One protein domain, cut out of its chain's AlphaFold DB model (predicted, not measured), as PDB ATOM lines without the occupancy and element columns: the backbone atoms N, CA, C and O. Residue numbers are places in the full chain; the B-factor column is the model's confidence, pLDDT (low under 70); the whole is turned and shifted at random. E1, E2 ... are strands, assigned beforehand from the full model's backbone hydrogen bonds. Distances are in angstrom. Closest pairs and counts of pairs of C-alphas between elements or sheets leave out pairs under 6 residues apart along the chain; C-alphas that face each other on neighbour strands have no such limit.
ATOM      1  N   VAL A   3     -39.146  32.157   6.850       96.56
ATOM      2  CA  VAL A   3     -40.067  33.070   6.168       96.56
ATOM      3  C   VAL A   3     -40.446  32.539   4.799       96.56
ATOM      4  O   VAL A   3     -39.624  31.924   4.118       96.56
ATOM      5  N   ARG A   4     -41.684  32.808   4.387       97.06
ATOM      6  CA  ARG A   4     -42.149  32.632   3.011       97.06
ATOM      7  C   ARG A   4     -42.481  33.998   2.435       97.06
ATOM      8  O   ARG A   4     -43.192  34.768   3.066       97.06
ATOM      9  N   VAL A   5     -41.967  34.295   1.254       96.81
ATOM     10  CA  VAL A   5     -42.239  35.534   0.527       96.81
ATOM     11  C   VAL A   5     -43.016  35.172  -0.725       96.81
ATOM     12  O   VAL A   5     -42.584  34.310  -1.486       96.81
ATOM     13  N   GLU A   6     -44.145  35.837  -0.925       96.75
ATOM     14  CA  GLU A   6     -44.993  35.725  -2.109       96.75
ATOM     15  C   GLU A   6     -45.179  37.106  -2.720       96.75
ATOM     16  O   GLU A   6     -45.514  38.054  -2.014       96.75
ATOM     17  N   ARG A   7     -45.002  37.236  -4.032       94.62
ATOM     18  CA  ARG A   7     -45.317  38.467  -4.752       94.62
ATOM     19  C   ARG A   7     -46.677  38.337  -5.418       94.62
ATOM     20  O   ARG A   7     -46.811  37.644  -6.418       94.62
ATOM     21  N   ASN A   8     -47.669  39.064  -4.923       89.31
ATOM     22  CA  ASN A   8     -49.015  39.058  -5.483       89.31
ATOM     23  C   ASN A   8     -49.294  40.414  -6.139       89.31
ATOM     24  O   ASN A   8     -49.595  41.409  -5.484       89.31
ATOM     25  N   GLY A   9     -49.142  40.459  -7.465       85.62
ATOM     26  CA  GLY A   9     -49.242  41.699  -8.235       85.62
ATOM     27  C   GLY A   9     -48.115  42.688  -7.907       85.62
ATOM     28  O   GLY A   9     -46.930  42.365  -8.024       85.62
ATOM     29  N   GLY A  10     -48.492  43.915  -7.538       86.75
ATOM     30  CA  GLY A  10     -47.566  45.018  -7.254       86.75
ATOM     31  C   GLY A  10     -46.972  45.036  -5.842       86.75
ATOM     32  O   GLY A  10     -46.218  45.956  -5.549       86.75
ATOM     33  N   ARG A  11     -47.312  44.067  -4.977       94.12
ATOM     34  CA  ARG A  11     -46.856  44.003  -3.577       94.12
ATOM     35  C   ARG A  11     -46.361  42.606  -3.208       94.12
ATOM     36  O   ARG A  11     -46.662  41.622  -3.888       94.12
ATOM     37  N   TYR A  12     -45.624  42.527  -2.109       96.88
ATOM     38  CA  TYR A  12     -45.169  41.289  -1.494       96.88
ATOM     39  C   TYR A  12     -45.911  41.029  -0.186       96.88
ATOM     40  O   TYR A  12     -46.156  41.938   0.607       96.88
ATOM     41  N   THR A  13     -46.202  39.760   0.068       97.19
ATOM     42  CA  THR A  13     -46.638  39.250   1.362       97.19
ATOM     43  C   THR A  13     -45.516  38.403   1.952       97.19
ATOM     44  O   THR A  13     -45.053  37.445   1.329       97.19
ATOM     45  N   VAL A  14     -45.062  38.758   3.152       96.75
ATOM     46  CA  VAL A  14     -44.033  38.033   3.904       96.75
ATOM     47  C   VAL A  14     -44.700  37.322   5.072       96.75
ATOM     48  O   VAL A  14     -45.217  37.968   5.977       96.75
ATOM     49  N   TYR A  15     -44.678  35.994   5.063       96.81
ATOM     50  CA  TYR A  15     -45.200  35.148   6.131       96.81
ATOM     51  C   TYR A  15     -44.064  34.716   7.052       96.81
ATOM     52  O   TYR A  15     -43.070  34.153   6.588       96.81
ATOM     53  N   LEU A  16     -44.229  34.926   8.357       95.44
ATOM     54  CA  LEU A  16     -43.370  34.311   9.365       95.44
ATOM     55  C   LEU A  16     -43.885  32.910   9.655       95.44
ATOM     56  O   LEU A  16     -45.060  32.742   9.984       95.44
ATOM     57  N   LEU A  17     -43.008  31.918   9.555       96.62
ATOM     58  CA  LEU A  17     -43.341  30.527   9.823       96.62
ATOM     59  C   LEU A  17     -42.762  30.092  11.173       96.62
ATOM     60  O   LEU A  17     -41.646  30.475  11.543       96.62
ATOM     61  N   ASP A  18     -43.519  29.286  11.910       94.88
ATOM     62  CA  ASP A  18     -43.021  28.601  13.101       94.88
ATOM     63  C   ASP A  18     -42.160  27.371  12.748       94.88
ATOM     64  O   ASP A  18     -41.892  27.073  11.580       94.88
ATOM     65  N   SER A  19     -41.694  26.643  13.767       91.69
ATOM     66  CA  SER A  19     -40.871  25.437  13.586       91.69
ATOM     67  C   SER A  19     -41.599  24.290  12.880       91.69
ATOM     68  O   SER A  19     -40.945  23.408  12.330       91.69
ATOM     69  N   SER A  20     -42.931  24.294  12.892       94.38
ATOM     70  CA  SER A  20     -43.780  23.313  12.214       94.38
ATOM     71  C   SER A  20     -44.150  23.752  10.792       94.38
ATOM     72  O   SER A  20     -44.858  23.024  10.097       94.38
ATOM     73  N   GLY A  21     -43.667  24.915  10.339       92.44
ATOM     74  CA  GLY A  21     -43.961  25.479   9.023       92.44
ATOM     75  C   GLY A  21     -45.326  26.163   8.932       92.44
ATOM     76  O   GLY A  21     -45.748  26.509   7.828       92.44
ATOM     77  N   GLN A  22     -46.012  26.363  10.058       95.94
ATOM     78  CA  GLN A  22     -47.300  27.047  10.096       95.94
ATOM     79  C   GLN A  22     -47.104  28.559  10.105       95.94
ATOM     80  O   GLN A  22     -46.133  29.075  10.662       95.94
ATOM     81  N   ILE A  23     -48.040  29.282   9.487       96.62
ATOM     82  CA  ILE A  23     -48.019  30.745   9.464       96.62
ATOM     83  C   ILE A  23     -48.300  31.257  10.876       96.62
ATOM     84  O   ILE A  23     -49.382  31.047  11.420       96.62
ATOM     85  N   LYS A  24     -47.323  31.962  11.442       95.94
ATOM     86  CA  LYS A  24     -47.439  32.658  12.721       95.94
ATOM     87  C   LYS A  24     -47.897  34.103  12.536       95.94
ATOM     88  O   LYS A  24     -48.671  34.598  13.347       95.94
ATOM     89  N   ASP A  25     -47.390  34.772  11.503       95.62
ATOM     90  CA  ASP A  25     -47.668  36.186  11.233       95.62
ATOM     91  C   ASP A  25     -47.512  36.518   9.740       95.62
ATOM     92  O   ASP A  25     -46.921  35.732   8.988       95.62
ATOM     93  N   LYS A  26     -48.018  37.680   9.311       95.00
ATOM     94  CA  LYS A  26     -47.903  38.177   7.936       95.00
ATOM     95  C   LYS A  26     -47.677  39.691   7.862       95.00
ATOM     96  O   LYS A  26     -48.294  40.460   8.592       95.00
ATOM     97  N   PHE A  27     -46.883  40.113   6.882       93.25
ATOM     98  CA  PHE A  27     -46.652  41.518   6.543       93.25
ATOM     99  C   PHE A  27     -46.892  41.757   5.058       93.25
ATOM    100  O   PHE A  27     -46.494  40.939   4.231       93.25
ATOM    101  N   GLU A  28     -47.494  42.892   4.714       95.00
ATOM    102  CA  GLU A  28     -47.559  43.371   3.334       95.00
ATOM    103  C   GLU A  28     -46.584  44.525   3.151       95.00
ATOM    104  O   GLU A  28     -46.613  45.498   3.903       95.00
ATOM    105  N   VAL A  29     -45.721  44.408   2.148       95.62
ATOM    106  CA  VAL A  29     -44.716  45.416   1.806       95.62
ATOM    107  C   VAL A  29     -44.651  45.581   0.296       95.62
ATOM    108  O   VAL A  29     -45.078  44.713  -0.463       95.62
ATOM    109  N   ASP A  30     -44.132  46.710  -0.160       96.25
ATOM    110  CA  ASP A  30     -44.085  47.033  -1.584       96.25
ATOM    111  C   ASP A  30     -42.875  46.380  -2.260       96.25
ATOM    112  O   ASP A  30     -42.977  45.933  -3.399       96.25
ATOM    113  N   GLU A  31     -41.759  46.242  -1.539       95.75
ATOM    114  CA  GLU A  31     -40.542  45.586  -2.025       95.75
ATOM    115  C   GLU A  31     -39.934  44.660  -0.963       95.75
ATOM    116  O   GLU A  31     -39.968  44.950   0.236       95.75
ATOM    117  N   VAL A  32     -39.321  43.558  -1.402       96.81
ATOM    118  CA  VAL A  32     -38.534  42.670  -0.535       96.81
ATOM    119  C   VAL A  32     -37.161  42.452  -1.149       96.81
ATOM    120  O   VAL A  32     -37.048  42.124  -2.330       96.81
ATOM    121  N   PHE A  33     -36.118  42.583  -0.333       95.50
ATOM    122  CA  PHE A  33     -34.745  42.269  -0.708       95.50
ATOM    123  C   PHE A  33     -34.218  41.134   0.165       95.50
ATOM    124  O   PHE A  33     -34.161  41.277   1.384       95.50
ATOM    125  N   LEU A  34     -33.803  40.026  -0.446       95.06
ATOM    126  CA  LEU A  34     -33.117  38.924   0.221       95.06
ATOM    127  C   LEU A  34     -31.611  39.053  -0.021       95.06
ATOM    128  O   LEU A  34     -31.160  39.045  -1.168       95.06
ATOM    129  N   ASP A  35     -30.843  39.225   1.055       93.44
ATOM    130  CA  ASP A  35     -29.386  39.414   1.021       93.44
ATOM    131  C   ASP A  35     -28.939  40.507   0.029       93.44
ATOM    132  O   ASP A  35     -27.961  40.377  -0.708       93.44
ATOM    133  N   GLY A  36     -29.697  41.609  -0.003       92.56
ATOM    134  CA  GLY A  36     -29.426  42.776  -0.850       92.56
ATOM    135  C   GLY A  36     -29.867  42.640  -2.311       92.56
ATOM    136  O   GLY A  36     -29.688  43.582  -3.079       92.56
ATOM    137  N   LYS A  37     -30.466  41.513  -2.710       94.94
ATOM    138  CA  LYS A  37     -31.032  41.306  -4.051       94.94
ATOM    139  C   LYS A  37     -32.559  41.305  -3.995       94.94
ATOM    140  O   LYS A  37     -33.101  40.848  -2.992       94.94
ATOM    141  N   PRO A  38     -33.271  41.766  -5.038       94.50
ATOM    142  CA  PRO A  38     -34.726  41.647  -5.091       94.50
ATOM    143  C   PRO A  38     -35.169  40.201  -4.851       94.50
ATOM    144  O   PRO A  38     -34.592  39.270  -5.419       94.50
ATOM    145  N   ALA A  39     -36.171  40.010  -3.996       93.06
ATOM    146  CA  ALA A  39     -36.683  38.685  -3.694       93.06
ATOM    147  C   ALA A  39     -37.360  38.062  -4.933       93.06
ATOM    148  O   ALA A  39     -38.023  38.768  -5.701       93.06
ATOM    149  N   PRO A  40     -37.234  36.739  -5.132       90.12
ATOM    150  CA  PRO A  40     -38.003  36.022  -6.142       90.12
ATOM    151  C   PRO A  40     -39.515  36.150  -5.915       90.12
ATOM    152  O   PRO A  40     -39.972  36.461  -4.816       90.12
ATOM    153  N   HIS A  41     -40.300  35.830  -6.947       90.50
ATOM    154  CA  HIS A  41     -41.767  35.836  -6.873       90.50
ATOM    155  C   HIS A  41     -42.320  34.925  -5.762       90.50
ATOM    156  O   HIS A  41     -43.314  35.261  -5.125       90.50
ATOM    157  N   LEU A  42     -41.663  33.791  -5.520       93.81
ATOM    158  CA  LEU A  42     -41.963  32.880  -4.425       93.81
ATOM    159  C   LEU A  42     -40.648  32.331  -3.873       93.81
ATOM    160  O   LEU A  42     -39.868  31.735  -4.616       93.81
ATOM    161  N   VAL A  43     -40.397  32.512  -2.579       94.62
ATOM    162  CA  VAL A  43     -39.236  31.921  -1.898       94.62
ATOM    163  C   VAL A  43     -39.591  31.562  -0.461       94.62
ATOM    164  O   VAL A  43     -40.309  32.295   0.209       94.62
ATOM    165  N   THR A  44     -39.090  30.427   0.025       95.94
ATOM    166  CA  THR A  44     -39.109  30.080   1.452       95.94
ATOM    167  C   THR A  44     -37.673  29.911   1.913       95.94
ATOM    168  O   THR A  44     -36.931  29.145   1.303       95.94
ATOM    169  N   THR A  45     -37.268  30.637   2.951       95.06
ATOM    170  CA  THR A  45     -35.882  30.628   3.427       95.06
ATOM    171  C   THR A  45     -35.798  30.892   4.923       95.06
ATOM    172  O   THR A  45     -36.716  31.448   5.531       95.06
ATOM    173  N   ASP A  46     -34.684  30.491   5.520       95.12
ATOM    174  CA  ASP A  46     -34.349  30.836   6.893       95.12
ATOM    175  C   ASP A  46     -33.614  32.184   6.914       95.12
ATOM    176  O   ASP A  46     -32.692  32.417   6.139       95.12
ATOM    177  N   VAL A  47     -34.054  33.084   7.794       94.62
ATOM    178  CA  VAL A  47     -33.477  34.420   7.990       94.62
ATOM    179  C   VAL A  47     -32.997  34.593   9.429       94.62
ATOM    180  O   VAL A  47     -33.641  34.135  10.387       94.62
ATOM    181  N   LYS A  48     -31.866  35.279   9.585       95.56
ATOM    182  CA  LYS A  48     -31.288  35.685  10.873       95.56
ATOM    183  C   LYS A  48     -31.820  37.026  11.351       95.56
ATOM    184  O   LYS A  48     -31.989  37.218  12.550       95.56
ATOM    185  N   SER A  49     -32.074  37.953  10.430       94.62
ATOM    186  CA  SER A  49     -32.568  39.290  10.762       94.62
ATOM    187  C   SER A  49     -33.408  39.872   9.635       94.62
ATOM    188  O   SER A  49     -33.312  39.446   8.481       94.62
ATOM    189  N   TRP A  50     -34.239  40.847   9.987       94.00
ATOM    190  CA  TRP A  50     -35.031  41.611   9.042       94.00
ATOM    191  C   TRP A  50     -35.109  43.073   9.478       94.00
ATOM    192  O   TRP A  50     -34.989  43.384  10.663       94.00
ATOM    193  N   MET A  51     -35.297  43.963   8.512       94.94
ATOM    194  CA  MET A  51     -35.513  45.390   8.738       94.94
ATOM    195  C   MET A  51     -36.572  45.905   7.773       94.94
ATOM    196  O   MET A  51     -36.637  45.447   6.633       94.94
ATOM    197  N   VAL A  52     -37.369  46.875   8.215       93.88
ATOM    198  CA  VAL A  52     -38.356  47.563   7.377       93.88
ATOM    199  C   VAL A  52     -37.953  49.022   7.228       93.88
ATOM    200  O   VAL A  52     -37.579  49.669   8.205       93.88
ATOM    201  N   TYR A  53     -38.028  49.518   5.999       94.56
ATOM    202  CA  TYR A  53     -37.731  50.894   5.626       94.56
ATOM    203  C   TYR A  53     -38.953  51.528   4.970       94.56
ATOM    204  O   TYR A  53     -39.606  50.897   4.137       94.56
ATOM    205  N   ASP A  54     -39.209  52.789   5.306       94.31
ATOM    206  CA  ASP A  54     -40.072  53.662   4.515       94.31
ATOM    207  C   ASP A  54     -39.211  54.397   3.477       94.31
ATOM    208  O   ASP A  54     -38.202  55.024   3.804       94.31
ATOM    209  N   LEU A  55     -39.599  54.276   2.214       89.56
ATOM    210  CA  LEU A  55     -38.960  54.848   1.036       89.56
ATOM    211  C   LEU A  55     -39.830  55.966   0.445       89.56
ATOM    212  O   LEU A  55     -40.016  56.039  -0.770       89.56
ATOM    213  N   GLY A  56     -40.393  56.819   1.305       84.81
ATOM    214  CA  GLY A  56     -41.187  57.974   0.890       84.81
ATOM    215  C   GLY A  56     -42.521  57.562   0.273       84.81
ATOM    216  O   GLY A  56     -42.831  57.958  -0.851       84.81
ATOM    217  N   GLY A  57     -43.292  56.744   0.996       89.25
ATOM    218  CA  GLY A  57     -44.610  56.263   0.559       89.25
ATOM    219  C   GLY A  57     -44.612  54.842  -0.008       89.25
ATOM    220  O   GLY A  57     -45.647  54.365  -0.467       89.25
ATOM    221  N   LYS A  58     -43.465  54.157   0.041       92.69
ATOM    222  CA  LYS A  58     -43.340  52.715  -0.188       92.69
ATOM    223  C   LYS A  58     -42.624  52.074   0.983       92.69
ATOM    224  O   LYS A  58     -41.709  52.651   1.551       92.69
ATOM    225  N   THR A  59     -42.975  50.840   1.273       95.62
ATOM    226  CA  THR A  59     -42.393  50.040   2.343       95.62
ATOM    227  C   THR A  59     -41.511  48.959   1.740       95.62
ATOM    228  O   THR A  59     -41.972  48.174   0.913       95.62
ATOM    229  N   ALA A  60     -40.252  48.892   2.160       95.69
ATOM    230  CA  ALA A  60     -39.328  47.839   1.756       95.69
ATOM    231  C   ALA A  60     -38.906  47.001   2.962       95.69
ATOM    232  O   ALA A  60     -38.560  47.548   4.009       95.69
ATOM    233  N   MET A  61     -38.885  45.679   2.804       96.19
ATOM    234  CA  MET A  61     -38.338  44.764   3.804       96.19
ATOM    235  C   MET A  61     -37.018  44.169   3.313       96.19
ATOM    236  O   MET A  61     -36.947  43.587   2.232       96.19
ATOM    237  N   ILE A  62     -35.971  44.285   4.124       96.31
ATOM    238  CA  ILE A  62     -34.689  43.620   3.887       96.31
ATOM    239  C   ILE A  62     -34.626  42.386   4.778       96.31
ATOM    240  O   ILE A  62     -34.728  42.497   5.997       96.31
ATOM    241  N   LEU A  63     -34.430  41.226   4.163       95.06
ATOM    242  CA  LEU A  63     -34.263  39.928   4.800       95.06
ATOM    243  C   LEU A  63     -32.798  39.501   4.681       95.06
ATOM    244  O   LEU A  63     -32.230  39.563   3.588       95.06
ATOM    245  N   ARG A  64     -32.182  39.077   5.790       95.25
ATOM    246  CA  ARG A  64     -30.797  38.583   5.801       95.25
ATOM    247  C   ARG A  64     -30.694  37.172   6.356       95.25
ATOM    248  O   ARG A  64     -31.193  36.914   7.457       95.25
ATOM    249  N   SER A  65     -30.020  36.304   5.607       87.88
ATOM    250  CA  SER A  65     -29.834  34.872   5.884       87.88
ATOM    251  C   SER A  65     -28.741  34.560   6.902       87.88
ATOM    252  O   SER A  65     -27.804  35.354   7.142       87.88
TER     253      SER A  65
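What this domain is: This is residues 3 to 65 of the 65 residues of an uncharacterized protein of Thermofilum pendens (strain DSM 2475 / Hrk 5) (UniProt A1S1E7). This is a small sandwich: a twisted sheet of four strands, E3 E2 E1 E5, is face to face with a smaller sheet, E4 E7 E6, their strands crossed at 36 degrees. The loop of the E2 and E3 hairpin and that of the E6 and E7 hairpin lie at opposite ends of the length. The printed part has 63 residues with no named helix and seven strands, E1 to E7 along the chain; the class is all strand. The larger sheet is antiparallel and the smaller mixed. The whole is compact, radius of gyration of the C-alphas 11.0 A, yet elongated, spanning 36 by 22 by 18 A.

Where its parts are: Find C-alpha 3 at (-40.067, 33.070, 6.168), where E1, residues 3 to 8, begins. E2, residues 11 to 17, covers 19.3 A, and E3, residues 23 to 29, 16.9 A; E5 is residues 42 to 46, 13.8 A. In the other sheet, E4 is residues 31 to 34, E6 residues 49 to 54, 17.4 A, and E7 residues 59 to 64, ending at C-alpha 64, (-30.797, 38.583, 5.801).

How they stand to each other: Look first at the meander E1 E2 E3, each strand the antiparallel neighbour of the one before: N 6 and O 13 are 2.9 A apart, N 14 and O 27 2.8 A. E5 is antiparallel to E1, N 5 to O 43 2.8 A. E7 is parallel to E4, N 33 to O 61 2.9 A, and antiparallel to E6, N 62 to O 51 2.8 A. Between the sheets, the closest C-alphas of E3 and E7, Val 29 and Thr 59, are 5.2 A apart; E3 and E6 are apart.

The domain as a whole: The C-alphas farthest apart, Ser 20 and Gly 56, are 36.6 A apart. The printed part has no cut, no link is long, and no printed residue is under 70 in pLDDT.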